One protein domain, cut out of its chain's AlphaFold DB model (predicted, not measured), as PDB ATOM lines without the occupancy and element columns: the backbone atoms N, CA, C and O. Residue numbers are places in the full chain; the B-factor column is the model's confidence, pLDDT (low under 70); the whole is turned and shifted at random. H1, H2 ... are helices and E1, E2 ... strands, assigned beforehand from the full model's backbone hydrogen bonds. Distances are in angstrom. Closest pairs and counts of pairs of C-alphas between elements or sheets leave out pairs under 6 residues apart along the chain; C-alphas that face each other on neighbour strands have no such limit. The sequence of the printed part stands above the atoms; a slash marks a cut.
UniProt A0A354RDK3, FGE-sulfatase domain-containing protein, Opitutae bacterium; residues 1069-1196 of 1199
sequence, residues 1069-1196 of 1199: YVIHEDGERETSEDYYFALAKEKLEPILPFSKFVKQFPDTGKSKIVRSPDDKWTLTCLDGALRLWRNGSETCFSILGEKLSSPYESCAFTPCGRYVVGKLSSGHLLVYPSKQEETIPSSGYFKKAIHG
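What this domain is: This is residues 1069 to 1196 of the 1199 residues of the protein "FGE-sulfatase domain-containing protein" of Opitutae bacterium (UniProt A0A354RDK3). Two twisted antiparallel sheets lie partly face to face as a loose sandwich, five strands in one and four in the other. Helix H2 covers the far face of the five-stranded sheet, while H1 only grazes the four-stranded one; a long link from E2 to H1 sticks out at residues 1089 to 1094. The printed part has 128 residues, in the order E1 E2 H1 E3 E4 E5 E6 E7 E8 E9 H2; the sheets run E2 E1 E9 E8 E7 and E3 E4 E5 E6. The class is mixed, helices and strands, with 58 residues, under half, in named elements. The whole is compact, with a radius of gyration of the C-alphas of 14.2 A and spans of 39 by 30 by 27 A.

How they stand to each other: E1, residues 1069 to 1071, and E2, residues 1077 to 1080, form a hairpin, with N 1070 and O 1078 2.8 A apart. H1 is residues 1098 to 1104; its residues 1098 to 1102 graze the sheet of E3, residues 1113 to 1115, E4, 1121 to 1124, E5, 1130 to 1134, and E6, 1140 to 1145. These four strands are a meander, each the antiparallel neighbour of the one before: N 1114 and O 1123 are 2.9 A apart, N 1122 and O 1133 2.9 A, N 1132 and O 1142 2.8 A. E7, residues 1152 to 1157, E8, 1163 to 1168, and E9, 1173 to 1177, form a second meander, with N 1156 to O 1165 at 2.9 A and N 1174 to O 1166 at 2.8 A. E9 is also the antiparallel neighbour of E1, with N 1071 and O 1173 2.9 A apart. The five-stranded sheet is strongly twisted. Between the sheets, the closest C-alphas of E3 and E7 are those of Val 1114 and Ala 1156, 6.0 A apart. E6 and E7 are only just apart, at 8.3 A. H2, residues 1187 to 1195, is on the five-stranded sheet at a height of 8.4 A, over E9, and runs across the strands, at 76 degrees to E9 on the local plane. Its closest C-alpha pair with E7 is Ile 1194 and Ala 1156, 5.5 A. In H1 and H2 every O i to N i+4 pair is within hydrogen-bond range.

Where its parts are: E1 begins at C-alpha 1069, (92.592, 165.695, 139.987). E8 is 16.2 A long, E7 14.3 A and E5 13.9 A. H2 is 12.6 A long and ends at C-alpha 1195, (107.099, 156.265, 135.506).

The domain as a whole: The two C-alphas farthest apart, those of Gln 1104 and Glu 1182, are 41.7 A apart. The printed part has no cut. The link E2 to H1 is long, with 17 residues. Mean pLDDT of the printed part is 81.1; residues 1081 to 1095, 1110, 1182 and 1196 are under 70.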
ATOM      1  N   TYR A1069      92.539 165.589 141.446       86.31
ATOM      2  CA  TYR A1069      92.592 165.695 139.987       86.31
ATOM      3  C   TYR A1069      92.504 164.305 139.366       86.31
ATOM      4  O   TYR A1069      93.244 163.403 139.766       86.31
ATOM      5  N   VAL A1070      91.623 164.156 138.382       87.56
ATOM      6  CA  VAL A1070      91.509 162.973 137.533       87.56
ATOM      7  C   VAL A1070      92.142 163.323 136.195       87.56
ATOM      8  O   VAL A1070      91.731 164.268 135.529       87.56
ATOM      9  N   ILE A1071      93.195 162.605 135.819       89.81
ATOM     10  CA  ILE A1071      93.830 162.752 134.509       89.81
ATOM     11  C   ILE A1071      93.448 161.524 133.695       89.81
ATOM     12  O   ILE A1071      93.830 160.403 134.051       89.81
ATOM     13  N   HIS A1072      92.693 161.750 132.627       87.81
ATOM     14  CA  HIS A1072      92.287 160.727 131.676       87.81
ATOM     15  C   HIS A1072      93.487 160.217 130.867       87.81
ATOM     16  O   HIS A1072      94.601 160.757 130.914       87.81
ATOM     17  N   GLU A1073      93.282 159.122 130.140       83.31
ATOM     18  CA  GLU A1073      94.348 158.472 129.375       83.31
ATOM     19  C   GLU A1073      94.914 159.394 128.277       83.31
ATOM     20  O   GLU A1073      96.139 159.556 128.165       83.31
ATOM     21  N   ASP A1074      94.019 160.090 127.569       84.12
ATOM     22  CA  ASP A1074      94.304 161.129 126.568       84.12
ATOM     23  C   ASP A1074      95.040 162.358 127.141       84.12
ATOM     24  O   ASP A1074      95.674 163.115 126.405       84.12
ATOM     25  N   GLY A1075      95.067 162.501 128.468       81.12
ATOM     26  CA  GLY A1075      95.708 163.600 129.177       81.12
ATOM     27  C   GLY A1075      94.778 164.767 129.499       81.12
ATOM     28  O   GLY A1075      95.279 165.740 130.075       81.12
ATOM     29  N   GLU A1076      93.480 164.667 129.188       84.88
ATOM     30  CA  GLU A1076      92.470 165.598 129.686       84.88
ATOM     31  C   GLU A1076      92.396 165.537 131.213       84.88
ATOM     32  O   GLU A1076      92.644 164.502 131.842       84.88
ATOM     33  N   ARG A1077      92.109 166.685 131.829       84.75
ATOM     34  CA  ARG A1077      92.093 166.838 133.283       84.75
ATOM     35  C   ARG A1077      90.709 167.253 133.744       84.75
ATOM     36  O   ARG A1077      90.238 168.327 133.386       84.75
ATOM     37  N   GLU A1078      90.168 166.468 134.655       82.88
ATOM     38  CA  GLU A1078      88.965 166.762 135.417       82.88
ATOM     39  C   GLU A1078      89.333 166.987 136.893       82.88
ATOM     40  O   GLU A1078      90.327 166.460 137.409       82.88
ATOM     41  N   THR A1079      88.558 167.812 137.592       75.88
ATOM     42  CA  THR A1079      88.639 167.959 139.046       75.88
ATOM     43  C   THR A1079      87.465 167.236 139.677       75.88
ATOM     44  O   THR A1079      86.317 167.404 139.284       75.88
ATOM     45  N   SER A1080      87.760 166.434 140.689       70.38
ATOM     46  CA  SER A1080      86.752 165.818 141.535       70.38
ATOM     47  C   SER A1080      86.934 166.325 142.951       70.38
ATOM     48  O   SER A1080      88.035 166.605 143.429       70.38
ATOM     49  N   GLU A1081      85.833 166.391 143.672       65.44
ATOM     50  CA  GLU A1081      85.890 166.577 145.106       65.44
ATOM     51  C   GLU A1081      86.196 165.232 145.783       65.44
ATOM     52  O   GLU A1081      85.828 164.154 145.308       65.44
ATOM     53  N   ASP A1082      86.936 165.297 146.887       69.62
ATOM     54  CA  ASP A1082      87.589 164.155 147.533       69.62
ATOM     55  C   ASP A1082      86.625 163.322 148.408       69.62
ATOM     56  O   ASP A1082      86.933 162.947 149.541       69.62
ATOM     57  N   TYR A1083      85.408 163.074 147.914       52.34
ATOM     58  CA  TYR A1083      84.306 162.481 148.683       52.34
ATOM     59  C   TYR A1083      84.498 161.007 149.020       52.34
ATOM     60  O   TYR A1083      84.030 160.531 150.058       52.34
ATOM     61  N   TYR A1084      85.218 160.281 148.166       48.97
ATOM     62  CA  TYR A1084      85.299 158.825 148.232       48.97
ATOM     63  C   TYR A1084      86.235 158.291 149.327       48.97
ATOM     64  O   TYR A1084      86.069 157.152 149.761       48.97
ATOM     65  N   PHE A1085      87.153 159.094 149.876       50.78
ATOM     66  CA  PHE A1085      88.137 158.599 150.861       50.78
ATOM     67  C   PHE A1085      87.762 158.863 152.327       50.78
ATOM     68  O   PHE A1085      88.429 158.386 153.256       50.78
ATOM     69  N   ALA A1086      86.653 159.576 152.561       45.09
ATOM     70  CA  ALA A1086      86.104 159.823 153.896       45.09
ATOM     71  C   ALA A1086      84.992 158.837 154.311       45.09
ATOM     72  O   ALA A1086      84.790 158.656 155.517       45.09
ATOM     73  N   LEU A1087      84.313 158.185 153.353       39.69
ATOM     74  CA  LEU A1087      83.083 157.406 153.583       39.69
ATOM     75  C   LEU A1087      83.183 155.898 153.316       39.69
ATOM     76  O   LEU A1087      82.183 155.201 153.500       39.69
ATOM     77  N   ALA A1088      84.358 155.370 152.959       41.12
ATOM     78  CA  ALA A1088      84.599 153.931 153.036       41.12
ATOM     79  C   ALA A1088      84.191 153.438 154.435       41.12
ATOM     80  O   ALA A1088      84.787 153.838 155.445       41.12
ATOM     81  N   LYS A1089      83.119 152.632 154.511       41.88
ATOM     82  CA  LYS A1089      82.765 151.914 155.740       41.88
ATOM     83  C   LYS A1089      84.016 151.139 156.115       41.88
ATOM     84  O   LYS A1089      84.496 150.382 155.284       41.88
ATOM     85  N   GLU A1090      84.536 151.331 157.325       45.22
ATOM     86  CA  GLU A1090      85.617 150.506 157.868       45.22
ATOM     87  C   GLU A1090      85.142 149.044 157.897       45.22
ATOM     88  O   GLU A1090      84.654 148.539 158.906       45.22
ATOM     89  N   LYS A1091      85.229 148.343 156.765       40.38
ATOM     90  CA  LYS A1091      85.179 146.894 156.732       40.38
ATOM     91  C   LYS A1091      86.530 146.439 157.264       40.38
ATOM     92  O   LYS A1091      87.510 146.432 156.535       40.38
ATOM     93  N   LEU A1092      86.548 146.219 158.580       40.12
ATOM     94  CA  LEU A1092      87.080 145.089 159.362       40.12
ATOM     95  C   LEU A1092      88.082 144.096 158.724       40.12
ATOM     96  O   LEU A1092      88.185 142.976 159.212       40.12
ATOM     97  N   GLU A1093      88.859 144.429 157.695       50.09
ATOM     98  CA  GLU A1093      90.080 143.668 157.434       50.09
ATOM     99  C   GLU A1093      91.120 144.111 158.475       50.09
ATOM    100  O   GLU A1093      91.442 145.305 158.549       50.09
ATOM    101  N   PRO A1094      91.621 143.202 159.334       49.25
ATOM    102  CA  PRO A1094      92.665 143.547 160.283       49.25
ATOM    103  C   PRO A1094      93.893 143.974 159.487       49.25
ATOM    104  O   PRO A1094      94.510 143.168 158.790       49.25
ATOM    105  N   ILE A1095      94.233 145.261 159.560       65.50
ATOM    106  CA  ILE A1095      95.424 145.762 158.889       65.50
ATOM    107  C   ILE A1095      96.622 145.139 159.596       65.50
ATOM    108  O   ILE A1095      96.923 145.461 160.747       65.50
ATOM    109  N   LEU A1096      97.268 144.204 158.907       74.69
ATOM    110  CA  LEU A1096      98.506 143.606 159.364       74.69
ATOM    111  C   LEU A1096      99.562 144.697 159.623       74.69
ATOM    112  O   LEU A1096      99.573 145.715 158.923       74.69
ATOM    113  N   PRO A1097     100.482 144.467 160.578       82.62
ATOM    114  CA  PRO A1097     101.738 145.202 160.664       82.62
ATOM    115  C   PRO A1097     102.386 145.354 159.282       82.62
ATOM    116  O   PRO A1097     102.358 144.392 158.511       82.62
ATOM    117  N   PHE A1098     102.960 146.517 158.960       86.12
ATOM    118  CA  PHE A1098     103.568 146.803 157.649       86.12
ATOM    119  C   PHE A1098     104.470 145.659 157.156       86.12
ATOM    120  O   PHE A1098     104.330 145.187 156.028       86.12
ATOM    121  N   SER A1099     105.323 145.135 158.037       86.75
ATOM    122  CA  SER A1099     106.209 144.000 157.751       86.75
ATOM    123  C   SER A1099     105.471 142.719 157.336       86.75
ATOM    124  O   SER A1099     105.923 141.991 156.451       86.75
ATOM    125  N   LYS A1100     104.319 142.428 157.951       87.50
ATOM    126  CA  LYS A1100     103.457 141.289 157.599       87.50
ATOM    127  C   LYS A1100     102.633 141.573 156.341       87.50
ATOM    128  O   LYS A1100     102.454 140.667 155.533       87.50
ATOM    129  N   PHE A1101     102.184 142.814 156.154       87.75
ATOM    130  CA  PHE A1101     101.441 143.245 154.969       87.75
ATOM    131  C   PHE A1101     102.274 143.078 153.693       87.75
ATOM    132  O   PHE A1101     101.819 142.441 152.749       87.75
ATOM    133  N   VAL A1102     103.525 143.551 153.696       88.19
ATOM    134  CA  VAL A1102     104.444 143.407 152.551       88.19
ATOM    135  C   VAL A1102     104.780 141.938 152.268       88.19
ATOM    136  O   VAL A1102     104.956 141.560 151.116       88.19
ATOM    137  N   LYS A1103     104.831 141.074 153.291       87.69
ATOM    138  CA  LYS A1103     105.022 139.625 153.090       87.69
ATOM    139  C   LYS A1103     103.813 138.954 152.439       87.69
ATOM    140  O   LYS A1103     103.995 138.062 151.620       87.69
ATOM    141  N   GLN A1104     102.599 139.353 152.818       87.50
ATOM    142  CA  GLN A1104     101.371 138.818 152.226       87.50
ATOM    143  C   GLN A1104     101.162 139.322 150.792       87.50
ATOM    144  O   GLN A1104     100.700 138.565 149.941       87.50
ATOM    145  N   PHE A1105     101.515 140.581 150.526       85.81
ATOM    146  CA  PHE A1105     101.396 141.224 149.220       85.81
ATOM    147  C   PHE A1105     102.783 141.677 148.742       85.81
ATOM    148  O   PHE A1105     103.119 142.853 148.882       85.81
ATOM    149  N   PRO A1106     103.623 140.760 148.229       80.56
ATOM    150  CA  PRO A1106     104.988 141.084 147.838       80.56
ATOM    151  C   PRO A1106     105.019 142.104 146.701       80.56
ATOM    152  O   PRO A1106     104.174 142.099 145.802       80.56
ATOM    153  N   ASP A1107     106.022 142.980 146.734       80.50
ATOM    154  CA  ASP A1107     106.199 143.985 145.699       80.50
ATOM    155  C   ASP A1107     106.666 143.345 144.383       80.50
ATOM    156  O   ASP A1107     107.779 142.827 144.277       80.50
ATOM    157  N   THR A1108     105.802 143.387 143.370       78.38
ATOM    158  CA  THR A1108     106.085 142.876 142.024       78.38
ATOM    159  C   THR A1108     106.699 143.931 141.097       78.38
ATOM    160  O   THR A1108     106.941 143.629 139.929       78.38
ATOM    161  N   GLY A1109     106.922 145.174 141.546       70.94
ATOM    162  CA  GLY A1109     107.497 146.226 140.706       70.94
ATOM    163  C   GLY A1109     107.824 147.526 141.447       70.94
ATOM    164  O   GLY A1109     107.076 147.980 142.296       70.94
ATOM    165  N   LYS A1110     108.904 148.204 141.037       64.88
ATOM    166  CA  LYS A1110     109.546 149.330 141.757       64.88
ATOM    167  C   LYS A1110     108.662 150.537 142.140       64.88
ATOM    168  O   LYS A1110     109.130 151.383 142.892       64.88
ATOM    169  N   SER A1111     107.428 150.636 141.646       76.62
ATOM    170  CA  SER A1111     106.522 151.773 141.871       76.62
ATOM    171  C   SER A1111     105.319 151.448 142.774       76.62
ATOM    172  O   SER A1111     104.370 152.233 142.819       76.62
ATOM    173  N   LYS A1112     105.300 150.298 143.471       85.56
ATOM    174  CA  LYS A1112     104.186 149.938 144.376       85.56
ATOM    175  C   LYS A1112     104.422 150.262 145.848       85.56
ATOM    176  O   LYS A1112     103.443 150.312 146.594       85.56
ATOM    177  N   ILE A1113     105.670 150.497 146.260       91.38
ATOM    178  CA  ILE A1113     106.051 150.991 147.592       91.38
ATOM    179  C   ILE A1113     106.941 152.219 147.398       91.38
ATOM    180  O   ILE A1113     108.037 152.110 146.858       91.38
ATOM    181  N   VAL A1114     106.487 153.394 147.842       91.50
ATOM    182  CA  VAL A1114     107.204 154.662 147.626       91.50
ATOM    183  C   VAL A1114     107.275 155.469 148.913       91.50
ATOM    184  O   VAL A1114     106.291 155.580 149.642       91.50
ATOM    185  N   ARG A1115     108.437 156.060 149.197       91.62
ATOM    186  CA  ARG A1115     108.637 156.945 150.352       91.62
ATOM    187  C   ARG A1115     108.425 158.406 149.974       91.62
ATOM    188  O   ARG A1115     108.687 158.807 148.841       91.62
ATOM    189  N   SER A1116     107.937 159.201 150.917       92.25
ATOM    190  CA  SER A1116     107.815 160.645 150.735       92.25
ATOM    191  C   SER A1116     109.197 161.321 150.720       92.25
ATOM    192  O   SER A1116     110.116 160.818 151.367       92.25
ATOM    193  N   PRO A1117     109.368 162.475 150.039       90.19
ATOM    194  CA  PRO A1117     110.660 163.177 149.976       90.19
ATOM    195  C   PRO A1117     111.227 163.616 151.333       90.19
ATOM    196  O   PRO A1117     112.426 163.821 151.465       90.19
ATOM    197  N   ASP A1118     110.368 163.769 152.343       86.62
ATOM    198  CA  ASP A1118     110.741 164.091 153.724       86.62
ATOM    199  C   ASP A1118     110.972 162.845 154.606       86.62
ATOM    200  O   ASP A1118     111.101 162.984 155.820       86.62
ATOM    201  N   ASP A1119     110.956 161.640 154.014       88.00
ATOM    202  CA  ASP A1119     111.090 160.315 154.648       88.00
ATOM    203  C   ASP A1119     110.153 160.086 155.852       88.00
ATOM    204  O   ASP A1119     110.392 159.258 156.732       88.00
ATOM    205  N   LYS A1120     109.036 160.820 155.900       88.19
ATOM    206  CA  LYS A1120     108.041 160.744 156.978       88.19
ATOM    207  C   LYS A1120     106.947 159.722 156.714       88.19
ATOM    208  O   LYS A1120     106.332 159.255 157.675       88.19
ATOM    209  N   TRP A1121     106.657 159.421 155.454       92.06
ATOM    210  CA  TRP A1121     105.544 158.572 155.048       92.06
ATOM    211  C   TRP A1121     105.985 157.545 154.004       92.06
ATOM    212  O   TRP A1121     106.807 157.833 153.139       92.06
ATOM    213  N   THR A1122     105.375 156.363 154.053       92.62
ATOM    214  CA  THR A1122     105.444 155.343 153.002       92.62
ATOM    215  C   THR A1122     104.053 155.166 152.411       92.62
ATOM    216  O   THR A1122     103.062 155.091 153.136       92.62
ATOM    217  N   LEU A1123     103.972 155.109 151.091       92.62
ATOM    218  CA  LEU A1123     102.762 154.898 150.312       92.62
ATOM    219  C   LEU A1123     102.835 153.523 149.649       92.62
ATOM    220  O   LEU A1123     103.883 153.157 149.119       92.62
ATOM    221  N   THR A1124     101.738 152.768 149.676       92.44
ATOM    222  CA  THR A1124     101.660 151.449 149.031       92.44
ATOM    223  C   THR A1124     100.392 151.276 148.210       92.44
ATOM    224  O   THR A1124      99.345 151.782 148.612       92.44
ATOM    225  N   CYS A1125     100.458 150.476 147.143       91.69
ATOM    226  CA  CYS A1125      99.292 150.019 146.367       91.69
ATOM    227  C   CYS A1125      99.244 148.495 146.117       91.69
ATOM    228  O   CYS A1125      98.637 148.027 145.159       91.69
ATOM    229  N   LEU A1126      99.885 147.705 146.985       90.06
ATOM    230  CA  LEU A1126     100.134 146.268 146.784       90.06
ATOM    231  C   LEU A1126      98.861 145.408 146.658       90.06
ATOM    232  O   LEU A1126      98.865 144.428 145.920       90.06
ATOM    233  N   ASP A1127      97.778 145.782 147.340       87.88
ATOM    234  CA  ASP A1127      96.491 145.071 147.346       87.88
ATOM    235  C   ASP A1127      95.412 145.758 146.486       87.88
ATOM    236  O   ASP A1127      94.219 145.489 146.645       87.88
ATOM    237  N   GLY A1128      95.823 146.679 145.606       86.94
ATOM    238  CA  GLY A1128      94.930 147.473 144.760       86.94
ATOM    239  C   GLY A1128      94.285 148.673 145.460       86.94
ATOM    240  O   GLY A1128      93.505 149.375 144.821       86.94
ATOM    241  N   ALA A1129      94.609 148.929 146.734       87.44
ATOM    242  CA  ALA A1129      94.193 150.104 147.504       87.44
ATOM    243  C   ALA A1129      95.391 151.023 147.794       87.44
ATOM    244  O   ALA A1129      96.488 150.557 148.086       87.44
ATOM    245  N   LEU A1130      95.187 152.339 147.774       90.12
ATOM    246  CA  LEU A1130      96.220 153.337 148.045       90.12
ATOM    247  C   LEU A1130      96.325 153.613 149.556       90.12
ATOM    248  O   LEU A1130      95.480 154.296 150.142       90.12
ATOM    249  N   ARG A1131      97.364 153.081 150.210       89.62
ATOM    250  CA  ARG A1131      97.535 153.089 151.678       89.62
ATOM    251  C   ARG A1131      98.738 153.918 152.113       89.62
ATOM    252  O   ARG A1131      99.793 153.858 151.490       89.62
ATOM    253  N   LEU A1132      98.584 154.653 153.212       90.56
ATOM    254  CA  LEU A1132      99.589 155.545 153.782       90.56
ATOM    255  C   LEU A1132     100.042 155.059 155.167       90.56
ATOM    256  O   LEU A1132      99.233 154.892 156.085       90.56
ATOM    257  N   TRP A1133     101.352 154.915 155.328       90.50
ATOM    258  CA  TRP A1133     102.035 154.367 156.496       90.50
ATOM    259  C   TRP A1133     103.016 155.390 157.063       90.50
ATOM    260  O   TRP A1133     103.650 156.130 156.312       90.50
ATOM    261  N   ARG A1134     103.160 155.439 158.389       88.12
ATOM    262  CA  ARG A1134     104.165 156.290 159.039       88.12
ATOM    263  C   ARG A1134     105.511 155.562 159.044       88.12
ATOM    264  O   ARG A1134     105.574 154.437 159.529       88.12
ATOM    265  N   ASN A1135     106.578 156.207 158.574       83.44
ATOM    266  CA  ASN A1135     107.915 155.610 158.637       83.44
ATOM    267  C   ASN A1135     108.331 155.386 160.100       83.44
ATOM    268  O   ASN A1135     108.072 156.235 160.959       83.44
ATOM    269  N   GLY A1136     108.912 154.217 160.388       72.75
ATOM    270  CA  GLY A1136     109.227 153.778 161.755       72.75
ATOM    271  C   GLY A1136     108.021 153.282 162.570       72.75
ATOM    272  O   GLY A1136     108.115 153.170 163.788       72.75
ATOM    273  N   SER A1137     106.876 153.013 161.933       75.31
ATOM    274  CA  SER A1137     105.680 152.450 162.570       75.31
ATOM    275  C   SER A1137     105.168 151.248 161.785       75.31
ATOM    276  O   SER A1137     105.073 151.287 160.563       75.31
ATOM    277  N   GLU A1138     104.736 150.208 162.494       79.69
ATOM    278  CA  GLU A1138     104.091 149.036 161.888       79.69
ATOM    279  C   GLU A1138     102.612 149.279 161.535       79.69
ATOM    280  O   GLU A1138     101.969 148.426 160.934       79.69
ATOM    281  N   THR A1139     102.034 150.425 161.904       77.25
ATOM    282  CA  THR A1139     100.597 150.681 161.724       77.25
ATOM    283  C   THR A1139     100.296 151.475 160.456       77.25
ATOM    284  O   THR A1139     100.837 152.563 160.238       77.25
ATOM    285  N   CYS A1140      99.367 150.961 159.641       84.81
ATOM    286  CA  CYS A1140      98.758 151.736 158.562       84.81
ATOM    287  C   CYS A1140      98.000 152.911 159.167       84.81
ATOM    288  O   CYS A1140      97.175 152.745 160.070       84.81
ATOM    289  N   PHE A1141      98.270 154.107 158.659       84.69
ATOM    290  CA  PHE A1141      97.703 155.319 159.220       84.69
ATOM    291  C   PHE A1141      96.415 155.741 158.515       84.69
ATOM    292  O   PHE A1141      95.437 156.111 159.168       84.69
ATOM    293  N   SER A1142      96.405 155.689 157.181       84.25
ATOM    294  CA  SER A1142      95.248 156.089 156.383       84.25
ATOM    295  C   SER A1142      95.148 155.307 155.077       84.25
ATOM    296  O   SER A1142      96.140 154.792 154.572       84.25
ATOM    297  N   ILE A1143      93.939 155.247 154.531       84.88
ATOM    298  CA  ILE A1143      93.647 154.718 153.200       84.88
ATOM    299  C   ILE A1143      93.205 155.927 152.379       84.88
ATOM    300  O   ILE A1143      92.183 156.538 152.693       84.88
ATOM    301  N   LEU A1144      94.034 156.311 151.408       83.38
ATOM    302  CA  LEU A1144      93.780 157.406 150.469       83.38
ATOM    303  C   LEU A1144      92.951 156.952 149.272       83.38
ATOM    304  O   LEU A1144      92.494 157.803 148.531       83.38
ATOM    305  N   GLY A1145      92.804 155.642 149.068       79.44
ATOM    306  CA  GLY A1145      91.951 155.037 148.056       79.44
ATOM    307  C   GLY A1145      91.667 153.586 148.365       79.44
ATOM    308  O   GLY A1145      92.598 152.826 148.603       79.44
ATOM    309  N   GLU A1146      90.392 153.205 148.438       76.25
ATOM    310  CA  GLU A1146      90.007 151.805 148.650       76.25
ATOM    311  C   GLU A1146      90.117 151.013 147.332       76.25
ATOM    312  O   GLU A1146      90.548 151.553 146.312       76.25
ATOM    313  N   LYS A1147      89.745 149.730 147.345       71.69
ATOM    314  CA  LYS A1147      89.639 148.862 146.165       71.69
ATOM    315  C   LYS A1147      88.501 149.352 145.255       71.69
ATOM    316  O   LYS A1147      87.400 148.805 145.272       71.69
ATOM    317  N   LEU A1148      88.760 150.434 144.522       75.00
ATOM    318  CA  LEU A1148      87.870 150.975 143.496       75.00
ATOM    319  C   LEU A1148      87.560 149.898 142.442       75.00
ATOM    320  O   LEU A1148      88.262 148.892 142.342       75.00
ATOM    321  N   SER A1149      86.532 150.123 141.616       77.50
ATOM    322  CA  SER A1149      86.202 149.226 140.492       77.50
ATOM    323  C   SER A1149      87.382 149.003 139.535       77.50
ATOM    324  O   SER A1149      87.483 147.943 138.926       77.50
ATOM    325  N   SER A1150      88.281 149.985 139.443       82.50
ATOM    326  CA  SER A1150      89.582 149.913 138.779       82.50
ATOM    327  C   SER A1150      90.676 150.050 139.853       82.50
ATOM    328  O   SER A1150      90.787 151.132 140.432       82.50
ATOM    329  N   PRO A1151      91.428 148.988 140.204       87.38
ATOM    330  CA  PRO A1151      92.421 149.032 141.281       87.38
ATOM    331  C   PRO A1151      93.638 149.909 140.947       87.38
ATOM    332  O   PRO A1151      93.971 150.128 139.781       87.38
ATOM    333  N   TYR A1152      94.345 150.368 141.984       90.50
ATOM    334  CA  TYR A1152      95.631 151.055 141.821       90.50
ATOM    335  C   TYR A1152      96.736 150.065 141.423       90.50
ATOM    336  O   TYR A1152      96.954 149.069 142.108       90.50
ATOM    337  N   GLU A1153      97.475 150.370 140.356       91.06
ATOM    338  CA  GLU A1153      98.601 149.556 139.868       91.06
ATOM    339  C   GLU A1153      99.969 150.092 140.290       91.06
ATOM    340  O   GLU A1153     100.916 149.325 140.479       91.06
ATOM    341  N   SER A1154     100.086 151.415 140.407       91.88
ATOM    342  CA  SER A1154     101.319 152.095 140.806       91.88
ATOM    343  C   SER A1154     101.001 153.391 141.537       91.88
ATOM    344  O   SER A1154      99.965 154.015 141.288       91.88
ATOM    345  N   CYS A1155     101.904 153.817 142.410       93.19
ATOM    346  CA  CYS A1155     101.763 155.040 143.184       93.19
ATOM    347  C   CYS A1155     103.086 155.807 143.251       93.19
ATOM    348  O   CYS A1155     104.149 155.211 143.130       93.19
ATOM    349  N   ALA A1156     103.032 157.119 143.468       93.62
ATOM    350  CA  ALA A1156     104.223 157.946 143.628       93.62
ATOM    351  C   ALA A1156     103.957 159.166 144.516       93.62
ATOM    352  O   ALA A1156     102.859 159.727 144.514       93.62
ATOM    353  N   PHE A1157     104.994 159.625 145.218       92.50
ATOM    354  CA  PHE A1157     105.073 161.015 145.660       92.50
ATOM    355  C   PHE A1157     105.759 161.832 144.571       92.50
ATOM    356  O   PHE A1157     106.797 161.436 144.043       92.50
ATOM    357  N   THR A1158     105.212 162.997 144.241       90.75
ATOM    358  CA  THR A1158     105.916 163.929 143.350       90.75
ATOM    359  C   THR A1158     107.212 164.430 144.000       90.75
ATOM    360  O   THR A1158     107.214 164.614 145.219       90.75
ATOM    361  N   PRO A1159     108.268 164.756 143.227       85.81
ATOM    362  CA  PRO A1159     109.541 165.241 143.773       85.81
ATOM    363  C   PRO A1159     109.425 166.469 144.687       85.81
ATOM    364  O   PRO A1159     110.189 166.610 145.633       85.81
ATOM    365  N   CYS A1160     108.441 167.343 144.452       86.25
ATOM    366  CA  CYS A1160     108.197 168.508 145.309       86.25
ATOM    367  C   CYS A1160     107.545 168.160 146.661       86.25
ATOM    368  O   CYS A1160     107.359 169.044 147.495       86.25
ATOM    369  N   GLY A1161     107.136 166.904 146.862       86.88
ATOM    370  CA  GLY A1161     106.478 166.424 148.076       86.88
ATOM    371  C   GLY A1161     105.070 166.976 148.297       86.88
ATOM    372  O   GLY A1161     104.530 166.787 149.382       86.88
ATOM    373  N   ARG A1162     104.473 167.661 147.309       89.50
ATOM    374  CA  ARG A1162     103.146 168.296 147.438       89.50
ATOM    375  C   ARG A1162     101.996 167.424 146.943       89.50
ATOM    376  O   ARG A1162     100.860 167.647 147.350       89.50
ATOM    377  N   TYR A1163     102.268 166.423 146.113       91.94
ATOM    378  CA  TYR A1163     101.237 165.566 145.542       91.94
ATOM    379  C   TYR A1163     101.537 164.086 145.758       91.94
ATOM    380  O   TYR A1163     102.687 163.643 145.671       91.94
ATOM    381  N   VAL A1164     100.468 163.330 145.982       93.50
ATOM    382  CA  VAL A1164     100.441 161.875 145.828       93.50
ATOM    383  C   VAL A1164      99.736 161.556 144.515       93.50
ATOM    384  O   VAL A1164      98.715 162.161 144.212       93.50
ATOM    385  N   VAL A1165     100.273 160.628 143.729       93.50
ATOM    386  CA  VAL A1165      99.691 160.187 142.456       93.50
ATOM    387  C   VAL A1165      99.457 158.684 142.518       93.50
ATOM    388  O   VAL A1165     100.350 157.944 142.926       93.50
ATOM    389  N   GLY A1166      98.278 158.228 142.105       92.50
ATOM    390  CA  GLY A1166      97.957 156.815 141.917       92.50
ATOM    391  C   GLY A1166      97.476 156.554 140.493       92.50
ATOM    392  O   GLY A1166      96.579 157.245 140.020       92.50
ATOM    393  N   LYS A1167      98.058 155.566 139.809       92.56
ATOM    394  CA  LYS A1167      97.602 155.101 138.491       92.56
ATOM    395  C   LYS A1167      96.649 153.926 138.667       92.56
ATOM    396  O   LYS A1167      97.007 152.964 139.346       92.56
ATOM    397  N   LEU A1168      95.479 154.005 138.047       90.94
ATOM    398  CA  LEU A1168      94.500 152.921 138.005       90.94
ATOM    399  C   LEU A1168      94.777 151.979 136.825       90.94
ATOM    400  O   LEU A1168      95.351 152.401 135.819       90.94
ATOM    401  N   SER A1169      94.301 150.735 136.900       89.06
ATOM    402  CA  SER A1169      94.390 149.767 135.790       89.06
ATOM    403  C   SER A1169      93.651 150.209 134.523       89.06
ATOM    404  O   SER A1169      93.951 149.757 133.426       89.06
ATOM    405  N   SER A1170      92.707 151.143 134.656       88.88
ATOM    406  CA  SER A1170      92.029 151.817 133.542       88.88
ATOM    407  C   SER A1170      92.869 152.913 132.870       88.88
ATOM    408  O   SER A1170      92.327 153.696 132.100       88.88
ATOM    409  N   GLY A1171      94.145 153.078 133.229       87.00
ATOM    410  CA  GLY A1171      95.041 154.094 132.658       87.00
ATOM    411  C   GLY A1171      94.907 155.504 133.252       87.00
ATOM    412  O   GLY A1171      95.806 156.325 133.069       87.00
ATOM    413  N   HIS A1172      93.847 155.774 134.017       90.38
ATOM    414  CA  HIS A1172      93.600 157.073 134.649       90.38
ATOM    415  C   HIS A1172      94.581 157.339 135.803       90.38
ATOM    416  O   HIS A1172      94.969 156.414 136.527       90.38
ATOM    417  N   LEU A1173      94.950 158.606 136.021       91.75
ATOM    418  CA  LEU A1173      95.716 159.032 137.197       91.75
ATOM    419  C   LEU A1173      94.832 159.811 138.169       91.75
ATOM    420  O   LEU A1173      94.169 160.766 137.779       91.75
ATOM    421  N   LEU A1174      94.902 159.447 139.446       91.25
ATOM    422  CA  LEU A1174      94.319 160.195 140.555       91.25
ATOM    423  C   LEU A1174      95.422 160.945 141.300       91.25
ATOM    424  O   LEU A1174      96.373 160.331 141.791       91.25
ATOM    425  N   VAL A1175      95.307 162.269 141.379       91.50
ATOM    426  CA  VAL A1175      96.311 163.152 141.984       91.50
ATOM    427  C   VAL A1175      95.735 163.857 143.209       91.50
ATOM    428  O   VAL A1175      94.754 164.592 143.122       91.50
ATOM    429  N   TYR A1176      96.409 163.690 144.342       90.88
ATOM    430  CA  TYR A1176      96.029 164.202 145.653       90.88
ATOM    431  C   TYR A1176      96.968 165.346 146.068       90.88
ATOM    432  O   TYR A1176      98.102 165.081 146.480       90.88
ATOM    433  N   PRO A1177      96.541 166.615 145.991       90.31
ATOM    434  CA  PRO A1177      97.318 167.751 146.485       90.31
ATOM    435  C   PRO A1177      97.344 167.824 148.018       90.31
ATOM    436  O   PRO A1177      96.356 167.538 148.685       90.31
ATOM    437  N   SER A1178      98.449 168.272 148.611       88.69
ATOM    438  CA  SER A1178      98.497 168.634 150.038       88.69
ATOM    439  C   SER A1178      98.295 170.124 150.303       88.69
ATOM    440  O   SER A1178      98.198 170.516 151.459       88.69
ATOM    441  N   LYS A1179      98.298 170.965 149.265       84.44
ATOM    442  CA  LYS A1179      98.100 172.416 149.349       84.44
ATOM    443  C   LYS A1179      97.388 172.917 148.096       84.44
ATOM    444  O   LYS A1179      97.476 172.270 147.058       84.44
ATOM    445  N   GLN A1180      96.726 174.059 148.223       76.69
ATOM    446  CA  GLN A1180      96.180 174.797 147.092       76.69
ATOM    447  C   GLN A1180      97.326 175.570 146.429       76.69
ATOM    448  O   GLN A1180      98.113 176.214 147.125       76.69
ATOM    449  N   GLU A1181      97.445 175.460 145.112       72.50
ATOM    450  CA  GLU A1181      98.474 176.126 144.310       72.50
ATOM    451  C   GLU A1181      97.785 176.988 143.256       72.50
ATOM    452  O   GLU A1181      96.775 176.576 142.695       72.50
ATOM    453  N   GLU A1182      98.348 178.157 142.954       68.06
ATOM    454  CA  GLU A1182      97.841 179.025 141.879       68.06
ATOM    455  C   GLU A1182      98.038 178.397 140.493       68.06
ATOM    456  O   GLU A1182      97.265 178.642 139.571       68.06
ATOM    457  N   THR A1183      99.080 177.571 140.336       76.94
ATOM    458  CA  THR A1183      99.398 176.888 139.079       76.94
ATOM    459  C   THR A1183      99.639 175.401 139.311       76.94
ATOM    460  O   THR A1183     100.556 174.981 140.020       76.94
ATOM    461  N   ILE A1184      98.800 174.574 138.690       79.81
ATOM    462  CA  ILE A1184      98.920 173.115 138.754       79.81
ATOM    463  C   ILE A1184      99.898 172.644 137.663       79.81
ATOM    464  O   ILE A1184      99.771 173.075 136.514       79.81
ATOM    465  N   PRO A1185     100.835 171.725 137.969       84.06
ATOM    466  CA  PRO A1185     101.708 171.117 136.966       84.06
ATOM    467  C   PRO A1185     100.954 170.442 135.804       84.06
ATOM    468  O   PRO A1185      99.821 169.983 135.955       84.06
ATOM    469  N   SER A1186     101.599 170.325 134.638       86.94
ATOM    470  CA  SER A1186     101.010 169.663 133.463       86.94
ATOM    471  C   SER A1186     100.780 168.160 133.687       86.94
ATOM    472  O   SER A1186     101.467 167.524 134.489       86.94
ATOM    473  N   SER A1187      99.868 167.543 132.928       86.12
ATOM    474  CA  SER A1187      99.623 166.089 132.988       86.12
ATOM    475  C   SER A1187     100.904 165.263 132.774       86.12
ATOM    476  O   SER A1187     101.112 164.236 133.425       86.12
ATOM    477  N   GLY A1188     101.831 165.764 131.946       85.69
ATOM    478  CA  GLY A1188     103.159 165.185 131.734       85.69
ATOM    479  C   GLY A1188     104.044 165.139 132.988       85.69
ATOM    480  O   GLY A1188     104.824 164.199 133.138       85.69
ATOM    481  N   TYR A1189     103.913 166.094 133.916       88.75
ATOM    482  CA  TYR A1189     104.635 166.079 135.194       88.75
ATOM    483  C   TYR A1189     104.204 164.893 136.070       88.75
ATOM    484  O   TYR A1189     105.049 164.144 136.561       88.75
ATOM    485  N   PHE A1190     102.894 164.667 136.200       89.19
ATOM    486  CA  PHE A1190     102.353 163.557 136.990       89.19
ATOM    487  C   PHE A1190     102.623 162.198 136.336       89.19
ATOM    488  O   PHE A1190     103.018 161.256 137.026       89.19
ATOM    489  N   LYS A1191     102.513 162.111 134.999       85.69
ATOM    490  CA  LYS A1191     102.910 160.912 134.239       85.69
ATOM    491  C   LYS A1191     104.390 160.580 134.490       85.69
ATOM    492  O   LYS A1191     104.700 159.430 134.795       85.69
ATOM    493  N   LYS A1192     105.299 161.565 134.466       86.44
ATOM    494  CA  LYS A1192     106.726 161.357 134.788       86.44
ATOM    495  C   LYS A1192     106.960 160.902 136.230       86.44
ATOM    496  O   LYS A1192     107.811 160.047 136.436       86.44
ATOM    497  N   ALA A1193     106.213 161.421 137.206       84.75
ATOM    498  CA  ALA A1193     106.357 161.014 138.606       84.75
ATOM    499  C   ALA A1193     106.014 159.527 138.839       84.75
ATOM    500  O   ALA A1193     106.687 158.869 139.620       84.75
ATOM    501  N   ILE A1194     105.011 158.987 138.132       84.94
ATOM    502  CA  ILE A1194     104.632 157.560 138.193       84.94
ATOM    503  C   ILE A1194     105.659 156.648 137.493       84.94
ATOM    504  O   ILE A1194     105.934 155.548 137.971       84.94
ATOM    505  N   HIS A1195     106.213 157.085 136.353       75.75
ATOM    506  CA  HIS A1195     107.099 156.265 135.506       75.75
ATOM    507  C   HIS A1195     108.597 156.439 135.816       75.75
ATOM    508  O   HIS A1195     109.426 155.659 135.345       75.75
ATOM    509  N   GLY A1196     108.969 157.484 136.554       60.09
ATOM    510  CA  GLY A1196     110.355 157.856 136.805       60.09
ATOM    511  C   GLY A1196     111.012 157.000 137.883       60.09
ATOM    512  O   GLY A1196     110.499 156.879 138.991       60.09
TER     513      GLY A1196